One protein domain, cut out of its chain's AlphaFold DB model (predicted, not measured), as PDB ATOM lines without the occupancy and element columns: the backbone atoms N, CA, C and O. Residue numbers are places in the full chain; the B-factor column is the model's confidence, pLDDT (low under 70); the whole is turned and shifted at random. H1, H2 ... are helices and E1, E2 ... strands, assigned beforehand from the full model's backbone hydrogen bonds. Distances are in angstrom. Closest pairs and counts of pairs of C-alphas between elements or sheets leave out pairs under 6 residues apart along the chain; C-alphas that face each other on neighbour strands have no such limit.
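This is residues 968 to 1049 of the 1154 residues of an uncharacterized protein of Coleophoma crateriformis (UniProt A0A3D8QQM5). This is a domain of little regular structure, with a lobe of loops around E1, residues 974 to 1009, at one end and a loop of residues 1025 to 1043 at the other. H1 and then H2 bridge the two, and H3 packs on H1. The printed part has 82 residues, in the order E1, H1, H2, H3, with 21 in named elements, mostly helix. It is compact, with a radius of gyration of the C-alphas of 12.7 A, yet elongated, spanning 37 by 23 by 20 A.

H1, residues 1010 to 1019, is 14.1 A long from C-alpha 1010 at (15.526, 104.336, 2.739). H2 is residues 1021 to 1024, and H3 is residues 1044 to 1047, ending at C-alpha (21.709, 100.120, 14.654). E1 is residues 971 to 973.

H1 and H3 touch; their closest C-alphas, of Ile 1018 and Trp 1045, are 4.3 A apart. H1 and H2 meet only through their tight link. E1 pairs with no named strand, but its residues 971 to 972 pair antiparallel with 991 to 992, and 972 to 973 with 1000 to 1001. In H1 every O i to N i+4 pair is within hydrogen-bond range; H2 and H3 are too short for one.

The farthest C-alphas, of Lys 988 and Glu 1037, are 37.4 A apart. The links E1 to H1 and H2 to H3 are long. The printed part has no cut, and no printed residue is under 70 in pLDDT.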
ATOM      1  N   LYS A 968      12.247  85.276   7.406       94.88
ATOM      2  CA  LYS A 968      13.574  84.959   7.962       94.88
ATOM      3  C   LYS A 968      14.438  84.233   6.920       94.88
ATOM      4  O   LYS A 968      13.949  83.338   6.233       94.88
ATOM      5  N   GLY A 969      15.716  84.600   6.808       94.38
ATOM      6  CA  GLY A 969      16.648  83.954   5.878       94.38
ATOM      7  C   GLY A 969      16.460  84.305   4.397       94.38
ATOM      8  O   GLY A 969      17.088  83.660   3.561       94.38
ATOM      9  N   LYS A 970      15.629  85.298   4.042       96.19
ATOM     10  CA  LYS A 970      15.588  85.877   2.687       96.19
ATOM     11  C   LYS A 970      15.753  87.391   2.743       96.19
ATOM     12  O   LYS A 970      14.879  88.112   3.221       96.19
ATOM     13  N   ARG A 971      16.868  87.883   2.211       96.62
ATOM     14  CA  ARG A 971      17.235  89.302   2.189       96.62
ATOM     15  C   ARG A 971      17.520  89.751   0.757       96.62
ATOM     16  O   ARG A 971      18.079  89.004  -0.037       96.62
ATOM     17  N   TYR A 972      17.163  90.988   0.427       96.88
ATOM     18  CA  TYR A 972      17.292  91.551  -0.920       96.88
ATOM     19  C   TYR A 972      18.105  92.843  -0.906       96.88
ATOM     20  O   TYR A 972      17.909  93.699  -0.039       96.88
ATOM     21  N   GLY A 973      19.005  93.006  -1.877       96.00
ATOM     22  CA  GLY A 973      19.862  94.189  -1.983       96.00
ATOM     23  C   GLY A 973      19.065  95.482  -2.187       96.00
ATOM     24  O   GLY A 973      18.195  95.559  -3.059       96.00
ATOM     25  N   VAL A 974      19.382  96.522  -1.410       96.75
ATOM     26  CA  VAL A 974      18.838  97.878  -1.603       96.75
ATOM     27  C   VAL A 974      19.962  98.810  -2.024       96.75
ATOM     28  O   VAL A 974      20.941  98.992  -1.306       96.75
ATOM     29  N   ARG A 975      19.837  99.394  -3.217       95.25
ATOM     30  CA  ARG A 975      20.959 100.071  -3.867       95.25
ATOM     31  C   ARG A 975      21.275 101.418  -3.218       95.25
ATOM     32  O   ARG A 975      20.427 102.308  -3.195       95.25
ATOM     33  N   ASP A 976      22.542 101.610  -2.853       95.06
ATOM     34  CA  ASP A 976      23.056 102.774  -2.120       95.06
ATOM     35  C   ASP A 976      22.506 102.893  -0.676       95.06
ATOM     36  O   ASP A 976      22.361 104.013  -0.175       95.06
ATOM     37  N   TYR A 977      22.207 101.764  -0.014       95.56
ATOM     38  CA  TYR A 977      21.763 101.697   1.388       95.56
ATOM     39  C   TYR A 977      22.363 100.476   2.133       95.56
ATOM     40  O   TYR A 977      22.311  99.374   1.583       95.56
ATOM     41  N   PRO A 978      22.838 100.608   3.394       93.50
ATOM     42  CA  PRO A 978      22.785 101.805   4.247       93.50
ATOM     43  C   PRO A 978      23.684 102.954   3.781       93.50
ATOM     44  O   PRO A 978      23.302 104.120   3.887       93.50
ATOM     45  N   SER A 979      24.847 102.634   3.221       93.00
ATOM     46  CA  SER A 979      25.811 103.587   2.680       93.00
ATOM     47  C   SER A 979      25.816 103.612   1.153       93.00
ATOM     48  O   SER A 979      25.397 102.695   0.447       93.00
ATOM     49  N   LYS A 980      26.325 104.719   0.604       93.00
ATOM     50  CA  LYS A 980      26.403 104.921  -0.842       93.00
ATOM     51  C   LYS A 980      27.518 104.070  -1.465       93.00
ATOM     52  O   LYS A 980      28.658 104.519  -1.578       93.00
ATOM     53  N   GLY A 981      27.138 102.897  -1.946       92.12
ATOM     54  CA  GLY A 981      28.008 101.884  -2.544       92.12
ATOM     55  C   GLY A 981      27.398 100.493  -2.376       92.12
ATOM     56  O   GLY A 981      27.490  99.667  -3.277       92.12
ATOM     57  N   ASP A 982      26.701 100.309  -1.262       92.75
ATOM     58  CA  ASP A 982      26.102  99.064  -0.799       92.75
ATOM     59  C   ASP A 982      24.946  98.611  -1.709       92.75
ATOM     60  O   ASP A 982      24.287  99.434  -2.361       92.75
ATOM     61  N   GLY A 983      24.704  97.297  -1.781       92.06
ATOM     62  CA  GLY A 983      23.591  96.714  -2.541       92.06
ATOM     63  C   GLY A 983      23.639  97.001  -4.049       92.06
ATOM     64  O   GLY A 983      22.597  97.096  -4.697       92.06
ATOM     65  N   ARG A 984      24.837  97.222  -4.609       93.56
ATOM     66  CA  ARG A 984      25.083  97.461  -6.052       93.56
ATOM     67  C   ARG A 984      25.609  96.229  -6.785       93.56
ATOM     68  O   ARG A 984      25.506  96.142  -8.005       93.56
ATOM     69  N   ASP A 985      26.249  95.368  -6.018       93.25
ATOM     70  CA  ASP A 985      26.862  94.083  -6.322       93.25
ATOM     71  C   ASP A 985      25.832  92.943  -6.304       93.25
ATOM     72  O   ASP A 985      25.892  92.041  -7.139       93.25
ATOM     73  N   VAL A 986      24.844  93.038  -5.409       94.50
ATOM     74  CA  VAL A 986      23.642  92.196  -5.384       94.50
ATOM     75  C   VAL A 986      22.800  92.476  -6.632       94.50
ATOM     76  O   VAL A 986      22.452  93.629  -6.911       94.50
ATOM     77  N   LYS A 987      22.458  91.443  -7.408       92.94
ATOM     78  CA  LYS A 987      21.629  91.607  -8.611       92.94
ATOM     79  C   LYS A 987      20.173  91.880  -8.232       92.94
ATOM     80  O   LYS A 987      19.700  91.530  -7.152       92.94
ATOM     81  N   LYS A 988      19.419  92.463  -9.169       88.00
ATOM     82  CA  LYS A 988      17.955  92.504  -9.053       88.00
ATOM     83  C   LYS A 988      17.436  91.062  -8.964       88.00
ATOM     84  O   LYS A 988      17.857  90.225  -9.755       88.00
ATOM     85  N   ASP A 989      16.529  90.820  -8.020       88.25
ATOM     86  CA  ASP A 989      15.888  89.523  -7.754       88.25
ATOM     87  C   ASP A 989      16.834  88.427  -7.202       88.25
ATOM     88  O   ASP A 989      16.427  87.278  -7.055       88.25
ATOM     89  N   GLU A 990      18.074  88.776  -6.830       94.81
ATOM     90  CA  GLU A 990      18.978  87.901  -6.073       94.81
ATOM     91  C   GLU A 990      18.560  87.849  -4.596       94.81
ATOM     92  O   GLU A 990      18.385  88.888  -3.955       94.81
ATOM     93  N   VAL A 991      18.400  86.630  -4.074       96.88
ATOM     94  CA  VAL A 991      18.140  86.362  -2.655       96.88
ATOM     95  C   VAL A 991      19.476  86.139  -1.958       96.88
ATOM     96  O   VAL A 991      20.237  85.260  -2.356       96.88
ATOM     97  N   LEU A 992      19.735  86.913  -0.912       96.19
ATOM     98  CA  LEU A 992      20.778  86.650   0.073       96.19
ATOM     99  C   LEU A 992      20.159  85.832   1.215       96.19
ATOM    100  O   LEU A 992      19.036  86.129   1.637       96.19
ATOM    101  N   ASP A 993      20.878  84.835   1.723       94.50
ATOM    102  CA  ASP A 993      20.491  84.119   2.944       94.50
ATOM    103  C   ASP A 993      20.849  84.937   4.205       94.50
ATOM    104  O   ASP A 993      21.124  86.134   4.122       94.50
ATOM    105  N   ASP A 994      20.821  84.341   5.400       89.62
ATOM    106  CA  ASP A 994      21.217  85.017   6.649       89.62
ATOM    107  C   ASP A 994      22.724  84.892   6.985       89.62
ATOM    108  O   ASP A 994      23.163  85.500   7.961       89.62
ATOM    109  N   ALA A 995      23.511  84.164   6.183       92.06
ATOM    110  CA  ALA A 995      24.962  83.993   6.333       92.06
ATOM    111  C   ALA A 995      25.783  84.915   5.406       92.06
ATOM    112  O   ALA A 995      26.927  85.237   5.717       92.06
ATOM    113  N   ASP A 996      25.210  85.363   4.286       93.50
ATOM    114  CA  ASP A 996      25.850  86.280   3.337       93.50
ATOM    115  C   ASP A 996      26.190  87.641   3.987       93.50
ATOM    116  O   ASP A 996      25.312  88.359   4.474       93.50
ATOM    117  N   GLU A 997      27.463  88.038   3.968       92.12
ATOM    118  CA  GLU A 997      27.932  89.294   4.577       92.12
ATOM    119  C   GLU A 997      27.379  90.562   3.890       92.12
ATOM    120  O   GLU A 997      27.474  91.666   4.436       92.12
ATOM    121  N   ARG A 998      26.791  90.444   2.690       93.75
ATOM    122  CA  ARG A 998      26.297  91.585   1.909       93.75
ATOM    123  C   ARG A 998      25.044  92.222   2.519       93.75
ATOM    124  O   ARG A 998      24.172  91.578   3.113       93.75
ATOM    125  N   PHE A 999      24.918  93.535   2.313       93.06
ATOM    126  CA  PHE A 999      23.761  94.303   2.771       93.06
ATOM    127  C   PHE A 999      22.505  93.992   1.949       93.06
ATOM    128  O   PHE A 999      22.390  94.351   0.775       93.06
ATOM    129  N   GLY A1000      21.518  93.403   2.617       95.19
ATOM    130  CA  GLY A1000      20.180  93.176   2.090       95.19
ATOM    131  C   GLY A1000      19.141  93.089   3.202       95.19
ATOM    132  O   GLY A1000      19.480  92.872   4.368       95.19
ATOM    133  N   TRP A1001      17.880  93.268   2.814       96.19
ATOM    134  CA  TRP A1001      16.746  93.540   3.701       96.19
ATOM    135  C   TRP A1001      15.525  92.737   3.261       96.19
ATOM    136  O   TRP A1001      15.342  92.483   2.070       96.19
ATOM    137  N   GLU A1002      14.674  92.358   4.204       96.62
ATOM    138  CA  GLU A1002      13.621  91.353   3.998       96.62
ATOM    139  C   GLU A1002      12.473  91.885   3.107       96.62
ATOM    140  O   GLU A1002      11.775  91.111   2.461       96.62
ATOM    141  N   ILE A1003      12.340  93.216   2.997       97.06
ATOM    142  CA  ILE A1003      11.443  93.940   2.068       97.06
ATOM    143  C   ILE A1003      12.169  94.587   0.869       97.06
ATOM    144  O   ILE A1003      11.579  95.400   0.154       97.06
ATOM    145  N   GLY A1004      13.455  94.297   0.638       96.31
ATOM    146  CA  GLY A1004      14.264  95.003  -0.372       96.31
ATOM    147  C   GLY A1004      13.799  94.797  -1.824       96.31
ATOM    148  O   GLY A1004      13.995  95.672  -2.670       96.31
ATOM    149  N   HIS A1005      13.126  93.681  -2.119       95.31
ATOM    150  CA  HIS A1005      12.448  93.428  -3.398       95.31
ATOM    151  C   HIS A1005      11.193  94.289  -3.576       95.31
ATOM    152  O   HIS A1005      10.892  94.710  -4.692       95.31
ATOM    153  N   MET A1006      10.485  94.587  -2.483       95.19
ATOM    154  CA  MET A1006       9.298  95.445  -2.485       95.19
ATOM    155  C   MET A1006       9.669  96.922  -2.622       95.19
ATOM    156  O   MET A1006       9.049  97.663  -3.386       95.19
ATOM    157  N   THR A1007      10.666  97.381  -1.860       95.31
ATOM    158  CA  THR A1007      10.992  98.804  -1.759       95.31
ATOM    159  C   THR A1007      12.486  99.086  -1.721       95.31
ATOM    160  O   THR A1007      13.284  98.368  -1.132       95.31
ATOM    161  N   GLN A1008      12.852 100.198  -2.353       94.56
ATOM    162  CA  GLN A1008      14.217 100.723  -2.431       94.56
ATOM    163  C   GLN A1008      14.300 102.129  -1.795       94.56
ATOM    164  O   GLN A1008      15.216 102.903  -2.069       94.56
ATOM    165  N   GLY A1009      13.288 102.514  -1.005       94.69
ATOM    166  CA  GLY A1009      13.220 103.809  -0.330       94.69
ATOM    167  C   GLY A1009      13.790 103.725   1.090       94.69
ATOM    168  O   GLY A1009      13.212 102.998   1.895       94.69
ATOM    169  N   PRO A1010      14.845 104.487   1.450       96.31
ATOM    170  CA  PRO A1010      15.526 104.336   2.739       96.31
ATOM    171  C   PRO A1010      14.585 104.516   3.933       96.31
ATOM    172  O   PRO A1010      14.622 103.703   4.835       96.31
ATOM    173  N   TYR A1011      13.648 105.471   3.885       97.31
ATOM    174  CA  TYR A1011      12.629 105.668   4.928       97.31
ATOM    175  C   TYR A1011      11.779 104.417   5.227       97.31
ATOM    176  O   TYR A1011      11.400 104.186   6.376       97.31
ATOM    177  N   ALA A1012      11.482 103.600   4.210       97.38
ATOM    178  CA  ALA A1012      10.716 102.370   4.388       97.38
ATOM    179  C   ALA A1012      11.581 101.235   4.951       97.38
ATOM    180  O   ALA A1012      11.121 100.510   5.828       97.38
ATOM    181  N   ILE A1013      12.844 101.136   4.516       97.81
ATOM    182  CA  ILE A1013      13.809 100.195   5.098       97.81
ATOM    183  C   ILE A1013      14.123 100.574   6.552       97.81
ATOM    184  O   ILE A1013      14.063  99.715   7.420       97.81
ATOM    185  N   ASP A1014      14.366 101.854   6.848       98.19
ATOM    186  CA  ASP A1014      14.564 102.380   8.203       98.19
ATOM    187  C   ASP A1014      13.362 102.044   9.104       98.19
ATOM    188  O   ASP A1014      13.546 101.515  10.195       98.19
ATOM    189  N   SER A1015      12.129 102.281   8.632       98.19
ATOM    190  CA  SER A1015      10.908 101.939   9.383       98.19
ATOM    191  C   SER A1015      10.809 100.431   9.655       98.19
ATOM    192  O   SER A1015      10.554 100.023  10.783       98.19
ATOM    193  N   TRP A1016      11.064  99.590   8.650       97.88
ATOM    194  CA  TRP A1016      11.059  98.131   8.799       97.88
ATOM    195  C   TRP A1016      12.129  97.628   9.776       97.88
ATOM    196  O   TRP A1016      11.852  96.772  10.615       97.88
ATOM    197  N   ARG A1017      13.342  98.186   9.702       97.69
ATOM    198  CA  ARG A1017      14.453  97.870  10.610       97.69
ATOM    199  C   ARG A1017      14.142  98.226  12.060       97.69
ATOM    200  O   ARG A1017      14.524  97.470  12.941       97.69
ATOM    201  N   ILE A1018      13.453  99.343  12.301       98.12
ATOM    202  CA  ILE A1018      13.082  99.787  13.653       98.12
ATOM    203  C   ILE A1018      11.910  98.971  14.220       98.12
ATOM    204  O   ILE A1018      11.956  98.627  15.393       98.12
ATOM    205  N   PHE A1019      10.876  98.674  13.419       97.88
ATOM    206  CA  PHE A1019       9.579  98.193  13.932       97.88
ATOM    207  C   PHE A1019       9.204  96.746  13.575       97.88
ATOM    208  O   PHE A1019       8.331  96.180  14.224       97.88
ATOM    209  N   CYS A1020       9.827  96.130  12.566       97.19
ATOM    210  CA  CYS A1020       9.414  94.808  12.063       97.19
ATOM    211  C   CYS A1020      10.518  93.744  12.128       97.19
ATOM    212  O   CYS A1020      10.223  92.553  12.242       97.19
ATOM    213  N   ARG A1021      11.789  94.144  11.984       95.81
ATOM    214  CA  ARG A1021      12.865  93.230  11.572       95.81
ATOM    215  C   ARG A1021      13.168  92.113  12.564       95.81
ATOM    216  O   ARG A1021      13.271  90.966  12.138       95.81
ATOM    217  N   ASP A1022      13.299  92.415  13.853       95.56
ATOM    218  CA  ASP A1022      13.710  91.404  14.837       95.56
ATOM    219  C   ASP A1022      12.609  90.364  15.090       95.56
ATOM    220  O   ASP A1022      12.905  89.168  15.127       95.56
ATOM    221  N   ARG A1023      11.333  90.782  15.097       95.06
ATOM    222  CA  ARG A1023      10.181  89.863  15.047       95.06
ATOM    223  C   ARG A1023      10.173  89.046  13.749       95.06
ATOM    224  O   ARG A1023      10.041  87.828  13.800       95.06
ATOM    225  N   CYS A1024      10.374  89.674  12.586       94.44
ATOM    226  CA  CYS A1024      10.402  88.980  11.289       94.44
ATOM    227  C   CYS A1024      11.536  87.942  11.179       94.44
ATOM    228  O   CYS A1024      11.387  86.927  10.496       94.44
ATOM    229  N   ARG A1025      12.673  88.175  11.844       93.25
ATOM    230  CA  ARG A1025      13.784  87.216  11.938       93.25
ATOM    231  C   ARG A1025      13.644  86.256  13.122       93.25
ATOM    232  O   ARG A1025      14.520  85.411  13.290       93.25
ATOM    233  N   GLY A1026      12.577  86.335  13.921       92.81
ATOM    234  CA  GLY A1026      12.400  85.521  15.127       92.81
ATOM    235  C   GLY A1026      13.617  85.605  16.048       92.81
ATOM    236  O   GLY A1026      14.179  84.571  16.403       92.81
ATOM    237  N   LEU A1027      14.087  86.831  16.295       92.44
ATOM    238  CA  LEU A1027      15.169  87.162  17.228       92.44
ATOM    239  C   LEU A1027      14.626  87.743  18.540       92.44
ATOM    240  O   LEU A1027      15.306  87.656  19.549       92.44
ATOM    241  N   ALA A1028      13.420  88.316  18.509       94.38
ATOM    242  CA  ALA A1028      12.696  88.867  19.651       94.38
ATOM    243  C   ALA A1028      11.178  88.735  19.423       94.38
ATOM    244  O   ALA A1028      10.727  88.605  18.279       94.38
ATOM    245  N   LEU A1029      10.383  88.793  20.494       92.62
ATOM    246  CA  LEU A1029       8.917  88.839  20.420       92.62
ATOM    247  C   LEU A1029       8.421  90.235  20.018       92.62
ATOM    248  O   LEU A1029       7.457  90.345  19.256       92.62
ATOM    249  N   GLY A1030       9.084  91.290  20.495       91.94
ATOM    250  CA  GLY A1030       8.825  92.692  20.146       91.94
ATOM    251  C   GLY A1030       9.966  93.331  19.349       91.94
ATOM    252  O   GLY A1030      11.050  92.773  19.204       91.94
ATOM    253  N   TRP A1031       9.728  94.528  18.810       92.56
ATOM    254  CA  TRP A1031      10.712  95.278  18.011       92.56
ATOM    255  C   TRP A1031      11.799  95.959  18.864       92.56
ATOM    256  O   TRP A1031      12.860  96.329  18.365       92.56
ATOM    257  N   ASN A1032      11.528  96.123  20.157       91.56
ATOM    258  CA  ASN A1032      12.392  96.725  21.169       91.56
ATOM    259  C   ASN A1032      13.341  95.722  21.849       91.56
ATOM    260  O   ASN A1032      14.188  96.160  22.620       91.56
ATOM    261  N   GLY A1033      13.216  94.418  21.571       91.00
ATOM    262  CA  GLY A1033      13.948  93.347  22.259       91.00
ATOM    263  C   GLY A1033      13.140  92.566  23.303       91.00
ATOM    264  O   GLY A1033      13.704  91.696  23.960       91.00
ATOM    265  N   GLU A1034      11.837  92.829  23.454       90.56
ATOM    266  CA  GLU A1034      10.939  92.020  24.295       90.56
ATOM    267  C   GLU A1034      11.078  90.513  24.034       90.56
ATOM    268  O   GLU A1034      11.104  90.064  22.884       90.56
ATOM    269  N   GLY A1035      11.094  89.727  25.114       89.06
ATOM    270  CA  GLY A1035      11.153  88.264  25.059       89.06
ATOM    271  C   GLY A1035      12.538  87.673  24.790       89.06
ATOM    272  O   GLY A1035      12.617  86.494  24.460       89.06
ATOM    273  N   VAL A1036      13.612  88.461  24.914       91.75
ATOM    274  CA  VAL A1036      14.996  87.979  24.796       91.75
ATOM    275  C   VAL A1036      15.690  88.020  26.156       91.75
ATOM    276  O   VAL A1036      15.843  89.085  26.749       91.75
ATOM    277  N   GLU A1037      16.124  86.859  26.647       86.25
ATOM    278  CA  GLU A1037      16.863  86.734  27.917       86.25
ATOM    279  C   GLU A1037      18.368  87.033  27.761       86.25
ATOM    280  O   GLU A1037      19.043  87.413  28.724       86.25
ATOM    281  N   ASP A1038      18.896  86.903  26.539       89.00
ATOM    282  CA  ASP A1038      20.296  87.164  26.207       89.00
ATOM    283  C   ASP A1038      20.649  88.645  26.397       89.00
ATOM    284  O   ASP A1038      20.413  89.484  25.531       89.00
ATOM    285  N   LYS A1039      21.329  88.967  27.502       84.69
ATOM    286  CA  LYS A1039      21.830  90.324  27.815       84.69
ATOM    287  C   LYS A1039      22.825  90.885  26.785       84.69
ATOM    288  O   LYS A1039      23.146  92.070  26.820       84.69
ATOM    289  N   SER A1040      23.340  90.037  25.895       90.94
ATOM    290  CA  SER A1040      24.177  90.402  24.747       90.94
ATOM    291  C   SER A1040      23.381  90.724  23.478       90.94
ATOM    292  O   SER A1040      23.966  91.218  22.512       90.94
ATOM    293  N   PHE A1041      22.077  90.432  23.435       93.44
ATOM    294  CA  PHE A1041      21.235  90.795  22.305       93.44
ATOM    295  C   PHE A1041      21.075  92.313  22.229       93.44
ATOM    296  O   PHE A1041      20.760  92.986  23.207       93.44
ATOM    297  N   GLN A1042      21.262  92.850  21.026       94.69
ATOM    298  CA  GLN A1042      20.989  94.244  20.731       94.69
ATOM    299  C   GLN A1042      19.862  94.321  19.686       94.69
ATOM    300  O   GLN A1042      20.049  93.801  18.578       94.69
ATOM    301  N   PRO A1043      18.756  95.025  19.972       95.94
ATOM    302  CA  PRO A1043      17.710  95.308  18.994       95.94
ATOM    303  C   PRO A1043      18.231  96.060  17.762       95.94
ATOM    304  O   PRO A1043      19.129  96.904  17.850       95.94
ATOM    305  N   GLU A1044      17.644  95.806  16.597       95.88
ATOM    306  CA  GLU A1044      18.015  96.442  15.331       95.88
ATOM    307  C   GLU A1044      17.803  97.954  15.346       95.88
ATOM    308  O   GLU A1044      18.604  98.662  14.732       95.88
ATOM    309  N   TRP A1045      16.810  98.468  16.085       97.12
ATOM    310  CA  TRP A1045      16.564  99.911  16.197       97.12
ATOM    311  C   TRP A1045      17.806 100.682  16.677       97.12
ATOM    312  O   TRP A1045      18.086 101.770  16.167       97.12
ATOM    313  N   MET A1046      18.619 100.083  17.558       96.31
ATOM    314  CA  MET A1046      19.876 100.662  18.052       96.31
ATOM    315  C   MET A1046      20.973 100.771  16.973       96.31
ATOM    316  O   MET A1046      21.979 101.450  17.185       96.31
ATOM    317  N   ARG A1047      20.796 100.122  15.814       94.50
ATOM    318  CA  ARG A1047      21.709 100.120  14.654       94.50
ATOM    319  C   ARG A1047      21.172 100.905  13.448       94.50
ATOM    320  O   ARG A1047      21.754 100.829  12.359       94.50
ATOM    321  N   VAL A1048      20.060 101.634  13.582       96.31
ATOM    322  CA  VAL A1048      19.479 102.431  12.484       96.31
ATOM    323  C   VAL A1048      19.901 103.896  12.602       96.31
ATOM    324  O   VAL A1048      19.799 104.513  13.658       96.31
ATOM    325  N   LEU A1049      20.350 104.478  11.486       96.19
ATOM    326  CA  LEU A1049      20.698 105.898  11.364       96.19
ATOM    327  C   LEU A1049      19.775 106.564  10.331       96.19
ATOM    328  O   LEU A1049      20.211 106.872   9.216       96.19
TER     329      LEU A1049